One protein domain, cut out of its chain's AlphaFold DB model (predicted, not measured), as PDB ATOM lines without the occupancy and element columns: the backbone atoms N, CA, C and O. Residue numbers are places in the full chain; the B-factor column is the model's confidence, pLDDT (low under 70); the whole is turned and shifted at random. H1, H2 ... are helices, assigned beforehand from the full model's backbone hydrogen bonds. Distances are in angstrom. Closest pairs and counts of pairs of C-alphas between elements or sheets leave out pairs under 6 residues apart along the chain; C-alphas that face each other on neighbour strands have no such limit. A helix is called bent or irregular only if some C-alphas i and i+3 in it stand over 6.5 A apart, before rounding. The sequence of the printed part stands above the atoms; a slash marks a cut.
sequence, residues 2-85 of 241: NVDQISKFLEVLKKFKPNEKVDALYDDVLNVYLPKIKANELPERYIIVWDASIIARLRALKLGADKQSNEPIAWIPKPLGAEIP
ATOM      1  N   ASN A   2     278.496 188.876 413.758       87.38
ATOM      2  CA  ASN A   2     279.173 188.074 412.731       87.38
ATOM      3  C   ASN A   2     279.025 188.714 411.331       87.38
ATOM      4  O   ASN A   2     278.314 189.706 411.165       87.38
ATOM      5  N   VAL A   3     279.695 188.150 410.319       89.44
ATOM      6  CA  VAL A   3     279.706 188.683 408.939       89.44
ATOM      7  C   VAL A   3     278.298 188.812 408.344       89.44
ATOM      8  O   VAL A   3     277.995 189.822 407.706       89.44
ATOM      9  N   ASP A   4     277.418 187.840 408.586       88.25
ATOM     10  CA  ASP A   4     276.050 187.854 408.056       88.25
ATOM     11  C   ASP A   4     275.205 188.957 408.698       88.25
ATOM     12  O   ASP A   4     274.463 189.665 408.014       88.25
ATOM     13  N   GLN A   5     275.343 189.142 410.013       86.69
ATOM     14  CA  GLN A   5     274.696 190.228 410.746       86.69
ATOM     15  C   GLN A   5     275.176 191.596 410.249       86.69
ATOM     16  O   GLN A   5     274.351 192.479 410.028       86.69
ATOM     17  N   ILE A   6     276.484 191.757 410.019       88.50
ATOM     18  CA  ILE A   6     277.058 193.005 409.491       88.50
ATOM     19  C   ILE A   6     276.555 193.280 408.068       88.50
ATOM     20  O   ILE A   6     276.212 194.410 407.739       88.50
ATOM     21  N   SER A   7     276.455 192.252 407.227       88.88
ATOM     22  CA  SER A   7     275.972 192.410 405.850       88.88
ATOM     23  C   SER A   7     274.508 192.858 405.819       88.88
ATOM     24  O   SER A   7     274.177 193.839 405.160       88.88
ATOM     25  N   LYS A   8     273.640 192.218 406.617       85.31
ATOM     26  CA  LYS A   8     272.244 192.655 406.795       85.31
ATOM     27  C   LYS A   8     272.156 194.081 407.336       85.31
ATOM     28  O   LYS A   8     271.291 194.847 406.922       85.31
ATOM     29  N   PHE A   9     273.065 194.445 408.238       86.12
ATOM     30  CA  PHE A   9     273.122 195.780 408.821       86.12
ATOM     31  C   PHE A   9     273.418 196.851 407.774       86.12
ATOM     32  O   PHE A   9     272.711 197.855 407.702       86.12
ATOM     33  N   LEU A  10     274.406 196.603 406.916       89.44
ATOM     34  CA  LEU A  10     274.752 197.500 405.819       89.44
ATOM     35  C   LEU A  10     273.591 197.667 404.827       89.44
ATOM     36  O   LEU A  10     273.320 198.789 404.409       89.44
ATOM     37  N   GLU A  11     272.860 196.596 404.500       87.50
ATOM     38  CA  GLU A  11     271.668 196.687 403.638       87.50
ATOM     39  C   GLU A  11     270.556 197.550 404.249       87.50
ATOM     40  O   GLU A  11     269.891 198.298 403.535       87.50
ATOM     41  N   VAL A  12     270.373 197.500 405.571       83.00
ATOM     42  CA  VAL A  12     269.417 198.377 406.259       83.00
ATOM     43  C   VAL A  12     269.886 199.829 406.229       83.00
ATOM     44  O   VAL A  12     269.098 200.699 405.870       83.00
ATOM     45  N   LEU A  13     271.159 200.102 406.535       84.44
ATOM     46  CA  LEU A  13     271.704 201.464 406.495       84.44
ATOM     47  C   LEU A  13     271.569 202.120 405.116       84.44
ATOM     48  O   LEU A  13     271.249 203.303 405.047       84.44
ATOM     49  N   LYS A  14     271.750 201.362 404.024       87.06
ATOM     50  CA  LYS A  14     271.578 201.874 402.651       87.06
ATOM     51  C   LYS A  14     270.215 202.525 402.418       87.06
ATOM     52  O   LYS A  14     270.148 203.492 401.668       87.06
ATOM     53  N   LYS A  15     269.151 202.029 403.063       84.75
ATOM     54  CA  LYS A  15     267.784 202.565 402.921       84.75
ATOM     55  C   LYS A  15     267.636 203.984 403.484       84.75
ATOM     56  O   LYS A  15     266.710 204.684 403.098       84.75
ATOM     57  N   PHE A  16     268.527 204.392 404.388       82.69
ATOM     58  CA  PHE A  16     268.512 205.707 405.034       82.69
ATOM     59  C   PHE A  16     269.508 206.695 404.403       82.69
ATOM     60  O   PHE A  16     269.663 207.806 404.906       82.69
ATOM     61  N   LYS A  17     270.188 206.304 403.314       80.62
ATOM     62  CA  LYS A  17     271.033 207.202 402.517       80.62
ATOM     63  C   LYS A  17     270.159 207.985 401.512       80.62
ATOM     64  O   LYS A  17     269.186 207.422 401.010       80.62
ATOM     65  N   PRO A  18     270.516 209.230 401.147       82.31
ATOM     66  CA  PRO A  18     271.677 209.979 401.622       82.31
ATOM     67  C   PRO A  18     271.411 210.647 402.978       82.31
ATOM     68  O   PRO A  18     270.433 211.373 403.151       82.31
ATOM     69  N   ASN A  19     272.308 210.422 403.934       84.94
ATOM     70  CA  ASN A  19     272.354 211.148 405.199       84.94
ATOM     71  C   ASN A  19     273.791 211.077 405.711       84.94
ATOM     72  O   ASN A  19     274.284 209.985 405.960       84.94
ATOM     73  N   GLU A  20     274.457 212.213 405.906       83.00
ATOM     74  CA  GLU A  20     275.903 212.238 406.182       83.00
ATOM     75  C   GLU A  20     276.323 211.380 407.385       83.00
ATOM     76  O   GLU A  20     277.362 210.721 407.351       83.00
ATOM     77  N   LYS A  21     275.505 211.329 408.442       83.12
ATOM     78  CA  LYS A  21     275.813 210.537 409.641       83.12
ATOM     79  C   LYS A  21     275.545 209.042 409.428       83.12
ATOM     80  O   LYS A  21     276.269 208.201 409.964       83.12
ATOM     81  N   VAL A  22     274.543 208.695 408.616       86.69
ATOM     82  CA  VAL A  22     274.320 207.314 408.145       86.69
ATOM     83  C   VAL A  22     275.459 206.878 407.229       86.69
ATOM     84  O   VAL A  22     275.955 205.764 407.379       86.69
ATOM     85  N   ASP A  23     275.897 207.747 406.322       87.88
ATOM     86  CA  ASP A  23     276.993 207.507 405.388       87.88
ATOM     87  C   ASP A  23     278.294 207.245 406.159       87.88
ATOM     88  O   ASP A  23     278.946 206.230 405.927       87.88
ATOM     89  N   ALA A  24     278.589 208.066 407.172       87.19
ATOM     90  CA  ALA A  24     279.723 207.887 408.078       87.19
ATOM     91  C   ALA A  24     279.716 206.528 408.794       87.19
ATOM     92  O   ALA A  24     280.738 205.843 408.879       87.19
ATOM     93  N   LEU A  25     278.568 206.136 409.355       91.00
ATOM     94  CA  LEU A  25     278.426 204.853 410.040       91.00
ATOM     95  C   LEU A  25     278.529 203.682 409.058       91.00
ATOM     96  O   LEU A  25     279.161 202.672 409.367       91.00
ATOM     97  N   TYR A  26     277.925 203.817 407.878       91.62
ATOM     98  CA  TYR A  26     278.001 202.827 406.813       91.62
ATOM     99  C   TYR A  26     279.451 202.599 406.381       91.62
ATOM    100  O   TYR A  26     279.894 201.452 406.327       91.62
ATOM    101  N   ASP A  27     280.203 203.672 406.137       91.38
ATOM    102  CA  ASP A  27     281.592 203.600 405.691       91.38
ATOM    103  C   ASP A  27     282.511 203.031 406.774       91.38
ATOM    104  O   ASP A  27     283.361 202.194 406.468       91.38
ATOM    105  N   ASP A  28     282.311 203.387 408.044       92.19
ATOM    106  CA  ASP A  28     283.044 202.771 409.155       92.19
ATOM    107  C   ASP A  28     282.823 201.261 409.209       92.19
ATOM    108  O   ASP A  28     283.765 200.480 409.374       92.19
ATOM    109  N   VAL A  29     281.570 200.827 409.066       92.94
ATOM    110  CA  VAL A  29     281.258 199.404 409.141       92.94
ATOM    111  C   VAL A  29     281.770 198.659 407.913       92.94
ATOM    112  O   VAL A  29     282.368 197.595 408.067       92.94
ATOM    113  N   LEU A  30     281.589 199.211 406.715       94.31
ATOM    114  CA  LEU A  30     282.002 198.576 405.466       94.31
ATOM    115  C   LEU A  30     283.526 198.544 405.300       94.31
ATOM    116  O   LEU A  30     284.069 197.510 404.915       94.31
ATOM    117  N   ASN A  31     284.202 199.659 405.576       93.19
ATOM    118  CA  ASN A  31     285.602 199.865 405.203       93.19
ATOM    119  C   ASN A  31     286.577 199.655 406.367       93.19
ATOM    120  O   ASN A  31     287.763 199.443 406.125       93.19
ATOM    121  N   VAL A  32     286.109 199.684 407.622       91.38
ATOM    122  CA  VAL A  32     286.977 199.522 408.803       91.38
ATOM    123  C   VAL A  32     286.634 198.261 409.588       91.38
ATOM    124  O   VAL A  32     287.514 197.436 409.833       91.38
ATOM    125  N   TYR A  33     285.371 198.076 409.974       93.38
ATOM    126  CA  TYR A  33     284.984 196.972 410.857       93.38
ATOM    127  C   TYR A  33     284.872 195.627 410.128       93.38
ATOM    128  O   TYR A  33     285.497 194.644 410.532       93.38
ATOM    129  N   LEU A  34     284.117 195.569 409.025       93.31
ATOM    130  CA  LEU A  34     283.879 194.335 408.271       93.31
ATOM    131  C   LEU A  34     285.171 193.671 407.761       93.31
ATOM    132  O   LEU A  34     285.277 192.450 407.908       93.31
ATOM    133  N   PRO A  35     286.166 194.398 407.207       94.12
ATOM    134  CA  PRO A  35     287.414 193.782 406.764       94.12
ATOM    135  C   PRO A  35     288.147 193.081 407.912       94.12
ATOM    136  O   PRO A  35     288.604 191.952 407.749       94.12
ATOM    137  N   LYS A  36     288.163 193.696 409.102       92.56
ATOM    138  CA  LYS A  36     288.802 193.139 410.302       92.56
ATOM    139  C   LYS A  36     288.109 191.886 410.823       92.56
ATOM    140  O   LYS A  36     288.779 190.945 411.242       92.56
ATOM    141  N   ILE A  37     286.776 191.858 410.774       92.38
ATOM    142  CA  ILE A  37     285.996 190.665 411.124       92.38
ATOM    143  C   ILE A  37     286.250 189.536 410.122       92.38
ATOM    144  O   ILE A  37     286.496 188.407 410.535       92.38
ATOM    145  N   LYS A  38     286.246 189.826 408.813       92.00
ATOM    146  CA  LYS A  38     286.525 188.825 407.768       92.00
ATOM    147  C   LYS A  38     287.926 188.226 407.888       92.00
ATOM    148  O   LYS A  38     288.095 187.036 407.652       92.00
ATOM    149  N   ALA A  39     288.905 189.042 408.266       91.44
ATOM    150  CA  ALA A  39     290.281 188.612 408.480       91.44
ATOM    151  C   ALA A  39     290.520 187.968 409.862       91.44
ATOM    152  O   ALA A  39     291.631 187.525 410.138       91.44
ATOM    153  N   ASN A  40     289.498 187.897 410.727       89.56
ATOM    154  CA  ASN A  40     289.602 187.410 412.105       89.56
ATOM    155  C   ASN A  40     290.712 188.121 412.918       89.56
ATOM    156  O   ASN A  40     291.405 187.514 413.729       89.56
ATOM    157  N   GLU A  41     290.895 189.424 412.683       89.06
ATOM    158  CA  GLU A  41     291.971 190.235 413.279       89.06
ATOM    159  C   GLU A  41     291.635 190.784 414.672       89.06
ATOM    160  O   GLU A  41     292.496 191.352 415.348       89.06
ATOM    161  N   LEU A  42     290.372 190.689 415.096       87.31
ATOM    162  CA  LEU A  42     289.892 191.300 416.332       87.31
ATOM    163  C   LEU A  42     289.500 190.233 417.357       87.31
ATOM    164  O   LEU A  42     288.598 189.440 417.090       87.31
ATOM    165  N   PRO A  43     290.097 190.249 418.565       91.69
ATOM    166  CA  PRO A  43     289.613 189.435 419.672       91.69
ATOM    167  C   PRO A  43     288.162 189.789 420.034       91.69
ATOM    168  O   PRO A  43     287.752 190.942 419.898       91.69
ATOM    169  N   GLU A  44     287.415 188.835 420.594       91.00
ATOM    170  CA  GLU A  44     285.990 188.980 420.953       91.00
ATOM    171  C   GLU A  44     285.679 190.276 421.724       91.00
ATOM    172  O   GLU A  44     284.744 191.005 421.401       91.00
ATOM    173  N   ARG A  45     286.533 190.632 422.687       91.50
ATOM    174  CA  ARG A  45     286.445 191.884 423.454       91.50
ATOM    175  C   ARG A  45     286.339 193.138 422.572       91.50
ATOM    176  O   ARG A  45     285.616 194.071 422.912       91.50
ATOM    177  N   TYR A  46     287.084 193.187 421.472       93.38
ATOM    178  CA  TYR A  46     287.096 194.322 420.548       93.38
ATOM    179  C   TYR A  46     285.821 194.359 419.708       93.38
ATOM    180  O   TYR A  46     285.276 195.436 419.485       93.38
ATOM    181  N   ILE A  47     285.330 193.186 419.302       91.38
ATOM    182  CA  ILE A  47     284.058 193.015 418.587       91.38
ATOM    183  C   ILE A  47     282.905 193.556 419.443       91.38
ATOM    184  O   ILE A  47     282.102 194.348 418.958       91.38
ATOM    185  N   ILE A  48     282.877 193.217 420.736       89.94
ATOM    186  CA  ILE A  48     281.858 193.694 421.684       89.94
ATOM    187  C   ILE A  48     281.816 195.228 421.747       89.94
ATOM    188  O   ILE A  48     280.737 195.821 421.729       89.94
ATOM    189  N   VAL A  49     282.975 195.896 421.795       91.81
ATOM    190  CA  VAL A  49     283.018 197.367 421.857       91.81
ATOM    191  C   VAL A  49     282.694 198.017 420.513       91.81
ATOM    192  O   VAL A  49     282.035 199.056 420.494       91.81
ATOM    193  N   TRP A  50     283.086 197.404 419.394       92.06
ATOM    194  CA  TRP A  50     282.642 197.834 418.065       92.06
ATOM    195  C   TRP A  50     281.118 197.780 417.937       92.06
ATOM    196  O   TRP A  50     280.502 198.756 417.513       92.06
ATOM    197  N   ASP A  51     280.498 196.680 418.360       89.19
ATOM    198  CA  ASP A  51     279.044 196.541 418.343       89.19
ATOM    199  C   ASP A  51     278.369 197.584 419.247       89.19
ATOM    200  O   ASP A  51     277.401 198.222 418.835       89.19
ATOM    201  N   ALA A  52     278.897 197.803 420.459       89.19
ATOM    202  CA  ALA A  52     278.389 198.823 421.377       89.19
ATOM    203  C   ALA A  52     278.448 200.232 420.763       89.19
ATOM    204  O   ALA A  52     277.475 200.982 420.857       89.19
ATOM    205  N   SER A  53     279.568 200.562 420.106       91.31
ATOM    206  CA  SER A  53     279.787 201.798 419.341       91.31
ATOM    207  C   SER A  53     278.720 201.963 418.259       91.31
ATOM    208  O   SER A  53     277.925 202.897 418.321       91.31
ATOM    209  N   ILE A  54     278.592 200.996 417.346       89.88
ATOM    210  CA  ILE A  54     277.595 201.011 416.260       89.88
ATOM    211  C   ILE A  54     276.175 201.216 416.802       89.88
ATOM    212  O   ILE A  54     275.427 202.055 416.305       89.88
ATOM    213  N   ILE A  55     275.801 200.497 417.859       84.25
ATOM    214  CA  ILE A  55     274.454 200.563 418.434       84.25
ATOM    215  C   ILE A  55     274.188 201.909 419.106       84.25
ATOM    216  O   ILE A  55     273.097 202.466 418.959       84.25
ATOM    217  N   ALA A  56     275.165 202.455 419.833       86.12
ATOM    218  CA  ALA A  56     275.035 203.769 420.451       86.12
ATOM    219  C   ALA A  56     274.867 204.869 419.391       86.12
ATOM    220  O   ALA A  56     273.997 205.729 419.535       86.12
ATOM    221  N   ARG A  57     275.627 204.784 418.294       88.56
ATOM    222  CA  ARG A  57     275.525 205.695 417.146       88.56
ATOM    223  C   ARG A  57     274.155 205.630 416.482       88.56
ATOM    224  O   ARG A  57     273.506 206.656 416.325       88.56
ATOM    225  N   LEU A  58     273.652 204.430 416.196       82.38
ATOM    226  CA  LEU A  58     272.310 204.238 415.629       82.38
ATOM    227  C   LEU A  58     271.205 204.848 416.487       82.38
ATOM    228  O   LEU A  58     270.288 205.479 415.966       82.38
ATOM    229  N   ARG A  59     271.287 204.672 417.809       80.38
ATOM    230  CA  ARG A  59     270.330 205.286 418.740       80.38
ATOM    231  C   ARG A  59     270.409 206.811 418.692       80.38
ATOM    232  O   ARG A  59     269.370 207.466 418.743       80.38
ATOM    233  N   ALA A  60     271.613 207.367 418.573       81.88
ATOM    234  CA  ALA A  60     271.829 208.807 418.469       81.88
ATOM    235  C   ALA A  60     271.321 209.400 417.144       81.88
ATOM    236  O   ALA A  60     270.852 210.536 417.146       81.88
ATOM    237  N   LEU A  61     271.340 208.632 416.047       79.81
ATOM    238  CA  LEU A  61     270.777 209.054 414.758       79.81
ATOM    239  C   LEU A  61     269.264 209.293 414.814       79.81
ATOM    240  O   LEU A  61     268.743 209.978 413.940       79.81
ATOM    241  N   LYS A  62     268.564 208.733 415.817       72.50
ATOM    242  CA  LYS A  62     267.104 208.834 415.968       72.50
ATOM    243  C   LYS A  62     266.381 208.613 414.634       72.50
ATOM    244  O   LYS A  62     265.480 209.376 414.301       72.50
ATOM    245  N   LEU A  63     266.799 207.594 413.873       68.31
ATOM    246  CA  LEU A  63     266.153 207.202 412.620       68.31
ATOM    247  C   LEU A  63     264.683 206.876 412.945       68.31
ATOM    248  O   LEU A  63     264.384 205.798 413.459       68.31
ATOM    249  N   GLY A  64     263.791 207.861 412.794       52.59
ATOM    250  CA  GLY A  64     262.372 207.759 413.140       52.59
ATOM    251  C   GLY A  64     261.730 206.668 412.289       52.59
ATOM    252  O   GLY A  64     262.099 206.480 411.137       52.59
ATOM    253  N   ALA A  65     260.790 205.865 412.780       45.84
ATOM    254  CA  ALA A  65     259.420 206.287 413.096       45.84
ATOM    255  C   ALA A  65     258.690 207.025 411.949       45.84
ATOM    256  O   ALA A  65     257.536 207.418 412.124       45.84
ATOM    257  N   ASP A  66     259.312 207.171 410.774       41.50
ATOM    258  CA  ASP A  66     258.631 207.591 409.562       41.50
ATOM    259  C   ASP A  66     257.802 206.431 409.013       41.50
ATOM    260  O   ASP A  66     258.248 205.285 408.900       41.50
ATOM    261  N   LYS A  67     256.553 206.757 408.681       44.12
ATOM    262  CA  LYS A  67     255.428 205.858 408.378       44.12
ATOM    263  C   LYS A  67     255.633 204.909 407.180       44.12
ATOM    264  O   LYS A  67     254.690 204.221 406.799       44.12
ATOM    265  N   GLN A  68     256.824 204.858 406.583       42.03
ATOM    266  CA  GLN A  68     257.165 203.988 405.452       42.03
ATOM    267  C   GLN A  68     258.198 202.897 405.767       42.03
ATOM    268  O   GLN A  68     258.316 201.960 404.981       42.03
ATOM    269  N   SER A  69     258.879 202.922 406.918       44.38
ATOM    270  CA  SER A  69     259.773 201.826 407.321       44.38
ATOM    271  C   SER A  69     259.384 201.273 408.692       44.38
ATOM    272  O   SER A  69     260.035 201.520 409.702       44.38
ATOM    273  N   ASN A  70     258.326 200.460 408.714       40.59
ATOM    274  CA  ASN A  70     257.936 199.625 409.859       40.59
ATOM    275  C   ASN A  70     258.922 198.470 410.138       40.59
ATOM    276  O   ASN A  70     258.547 197.497 410.785       40.59
ATOM    277  N   GLU A  71     260.168 198.529 409.661       48.78
ATOM    278  CA  GLU A  71     261.207 197.601 410.104       48.78
ATOM    279  C   GLU A  71     261.894 198.217 411.321       48.78
ATOM    280  O   GLU A  71     262.812 199.030 411.167       48.78
ATOM    281  N   PRO A  72     261.471 197.881 412.552       51.22
ATOM    282  CA  PRO A  72     262.229 198.287 413.705       51.22
ATOM    283  C   PRO A  72     263.633 197.699 413.570       51.22
ATOM    284  O   PRO A  72     263.823 196.517 413.277       51.22
ATOM    285  N   ILE A  73     264.621 198.509 413.930       57.69
ATOM    286  CA  ILE A  73     266.013 198.122 414.196       57.69
ATOM    287  C   ILE A  73     266.094 197.028 415.307       57.69
ATOM    288  O   ILE A  73     267.164 196.615 415.730       57.69
ATOM    289  N   ALA A  74     264.954 196.496 415.771       54.19
ATOM    290  CA  ALA A  74     264.778 195.447 416.769       54.19
ATOM    291  C   ALA A  74     265.521 194.136 416.474       54.19
ATOM    292  O   ALA A  74     265.744 193.366 417.405       54.19
ATOM    293  N   TRP A  75     265.902 193.869 415.220       57.88
ATOM    294  CA  TRP A  75     266.725 192.705 414.887       57.88
ATOM    295  C   TRP A  75     268.215 192.927 415.183       57.88
ATOM    296  O   TRP A  75     268.948 191.942 415.287       57.88
ATOM    297  N   ILE A  76     268.674 194.179 415.334       59.94
ATOM    298  CA  ILE A  76     270.043 194.438 415.778       59.94
ATOM    299  C   ILE A  76     270.168 193.842 417.176       59.94
ATOM    300  O   ILE A  76     269.425 194.250 418.076       59.94
ATOM    301  N   PRO A  77     271.058 192.853 417.363       52.94
ATOM    302  CA  PRO A  77     271.145 192.138 418.620       52.94
ATOM    303  C   PRO A  77     271.332 193.145 419.750       52.94
ATOM    304  O   PRO A  77     272.232 193.983 419.704       52.94
ATOM    305  N   LYS A  78     270.464 193.071 420.771       55.44
ATOM    306  CA  LYS A  78     270.734 193.730 422.050       55.44
ATOM    307  C   LYS A  78     272.113 193.230 422.472       55.44
ATOM    308  O   LYS A  78     272.253 192.021 422.668       55.44
ATOM    309  N   PRO A  79     273.129 194.095 422.573       51.56
ATOM    310  CA  PRO A  79     274.412 193.619 423.015       51.56
ATOM    311  C   PRO A  79     274.198 193.221 424.473       51.56
ATOM    312  O   PRO A  79     273.727 194.027 425.280       51.56
ATOM    313  N   LEU A  80     274.450 191.957 424.798       44.75
ATOM    314  CA  LEU A  80     274.494 191.505 426.182       44.75
ATOM    315  C   LEU A  80     275.527 192.377 426.914       44.75
ATOM    316  O   LEU A  80     276.723 192.238 426.694       44.75
ATOM    317  N   GLY A  81     275.056 193.332 427.721       50.31
ATOM    318  CA  GLY A  81     275.880 194.123 428.641       50.31
ATOM    319  C   GLY A  81     276.904 195.096 428.038       50.31
ATOM    320  O   GLY A  81     277.707 195.631 428.796       50.31
ATOM    321  N   ALA A  82     276.923 195.351 426.725       60.09
ATOM    322  CA  ALA A  82     277.965 196.198 426.137       60.09
ATOM    323  C   ALA A  82     277.588 197.687 426.186       60.09
ATOM    324  O   ALA A  82     276.961 198.233 425.276       60.09
ATOM    325  N   GLU A  83     277.964 198.349 427.274       77.81
ATOM    326  CA  GLU A  83     278.033 199.805 427.321       77.81
ATOM    327  C   GLU A  83     279.332 200.300 426.680       77.81
ATOM    328  O   GLU A  83     280.354 199.609 426.674       77.81
ATOM    329  N   ILE A  84     279.308 201.530 426.160       85.31
ATOM    330  CA  ILE A  84     280.526 202.224 425.741       85.31
ATOM    331  C   ILE A  84     281.471 202.310 426.950       85.31
ATOM    332  O   ILE A  84     281.090 202.957 427.940       85.31
ATOM    333  N   PRO A  85     282.674 201.708 426.888       90.81
ATOM    334  CA  PRO A  85     283.546 201.588 428.045       90.81
ATOM    335  C   PRO A  85     284.077 202.944 428.508       90.81
ATOM    336  O   PRO A  85     284.116 203.920 427.756       90.81
TER     337      PRO A  85
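This is residues 2 to 85 of the 241 residues of an uncharacterized protein of Paraburkholderia caffeinitolerans (UniProt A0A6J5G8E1). Three helices run up and down side by side, their centres making a triangle: H2, the longest, has H1 along one side and H3 along another, with few contacts to H3. After H3 a long stretch without a named element, residues 61 to 85, runs on past the helices, turns round near Lys 67 and folds back to end beside H3. The printed part has 84 residues with three named helices, in the order H1, H2, H3, and no named strand; its class is all helix. It is compact, with a radius of gyration of the C-alphas of 12.8 A, and elongated, spanning 39 by 26 by 21 A.

H2 is residues 20 to 38, 25.8 A from first to last C-alpha; C-alpha 20 is at (275.903, 212.238, 406.182). It is irregular, but only just: C-alphas 31 and 34 are 6.6 A apart. H1 is residues 3 to 14, 16.7 A long, beginning with C-alpha 3 at (279.706, 188.683, 408.939). H3 is residues 44 to 60, 24.5 A long, ending with C-alpha 60 at (271.829, 208.807, 418.469).

H2 and H1 touch and form a helical hairpin, a shallow tilt of 15 degrees, opposite ways; their closest C-alphas, of Tyr 26 and Leu 10, are 6.3 A apart. H2 and H3, also a helical hairpin, only just touch, with 3 pairs of C-alphas within 8 A, through residues 25 to 33 of H2 and 50 to 57 of H3. Their closest C-alphas, of Leu 25 and Ile 54, are 7.4 A apart, and they run opposite ways at a shallow tilt of 13 degrees. H1 and H3 are apart. Every O i to N i+4 pair is within hydrogen-bond range in H1 and H3, and 11 of 15 in H2.

The two C-alphas farthest apart, of Glu 41 and Lys 67, are 40.0 A apart. The printed part has no cut, and both links are tight. The mean pLDDT of the printed part is 79.2; residues 63 to 82 are under 70.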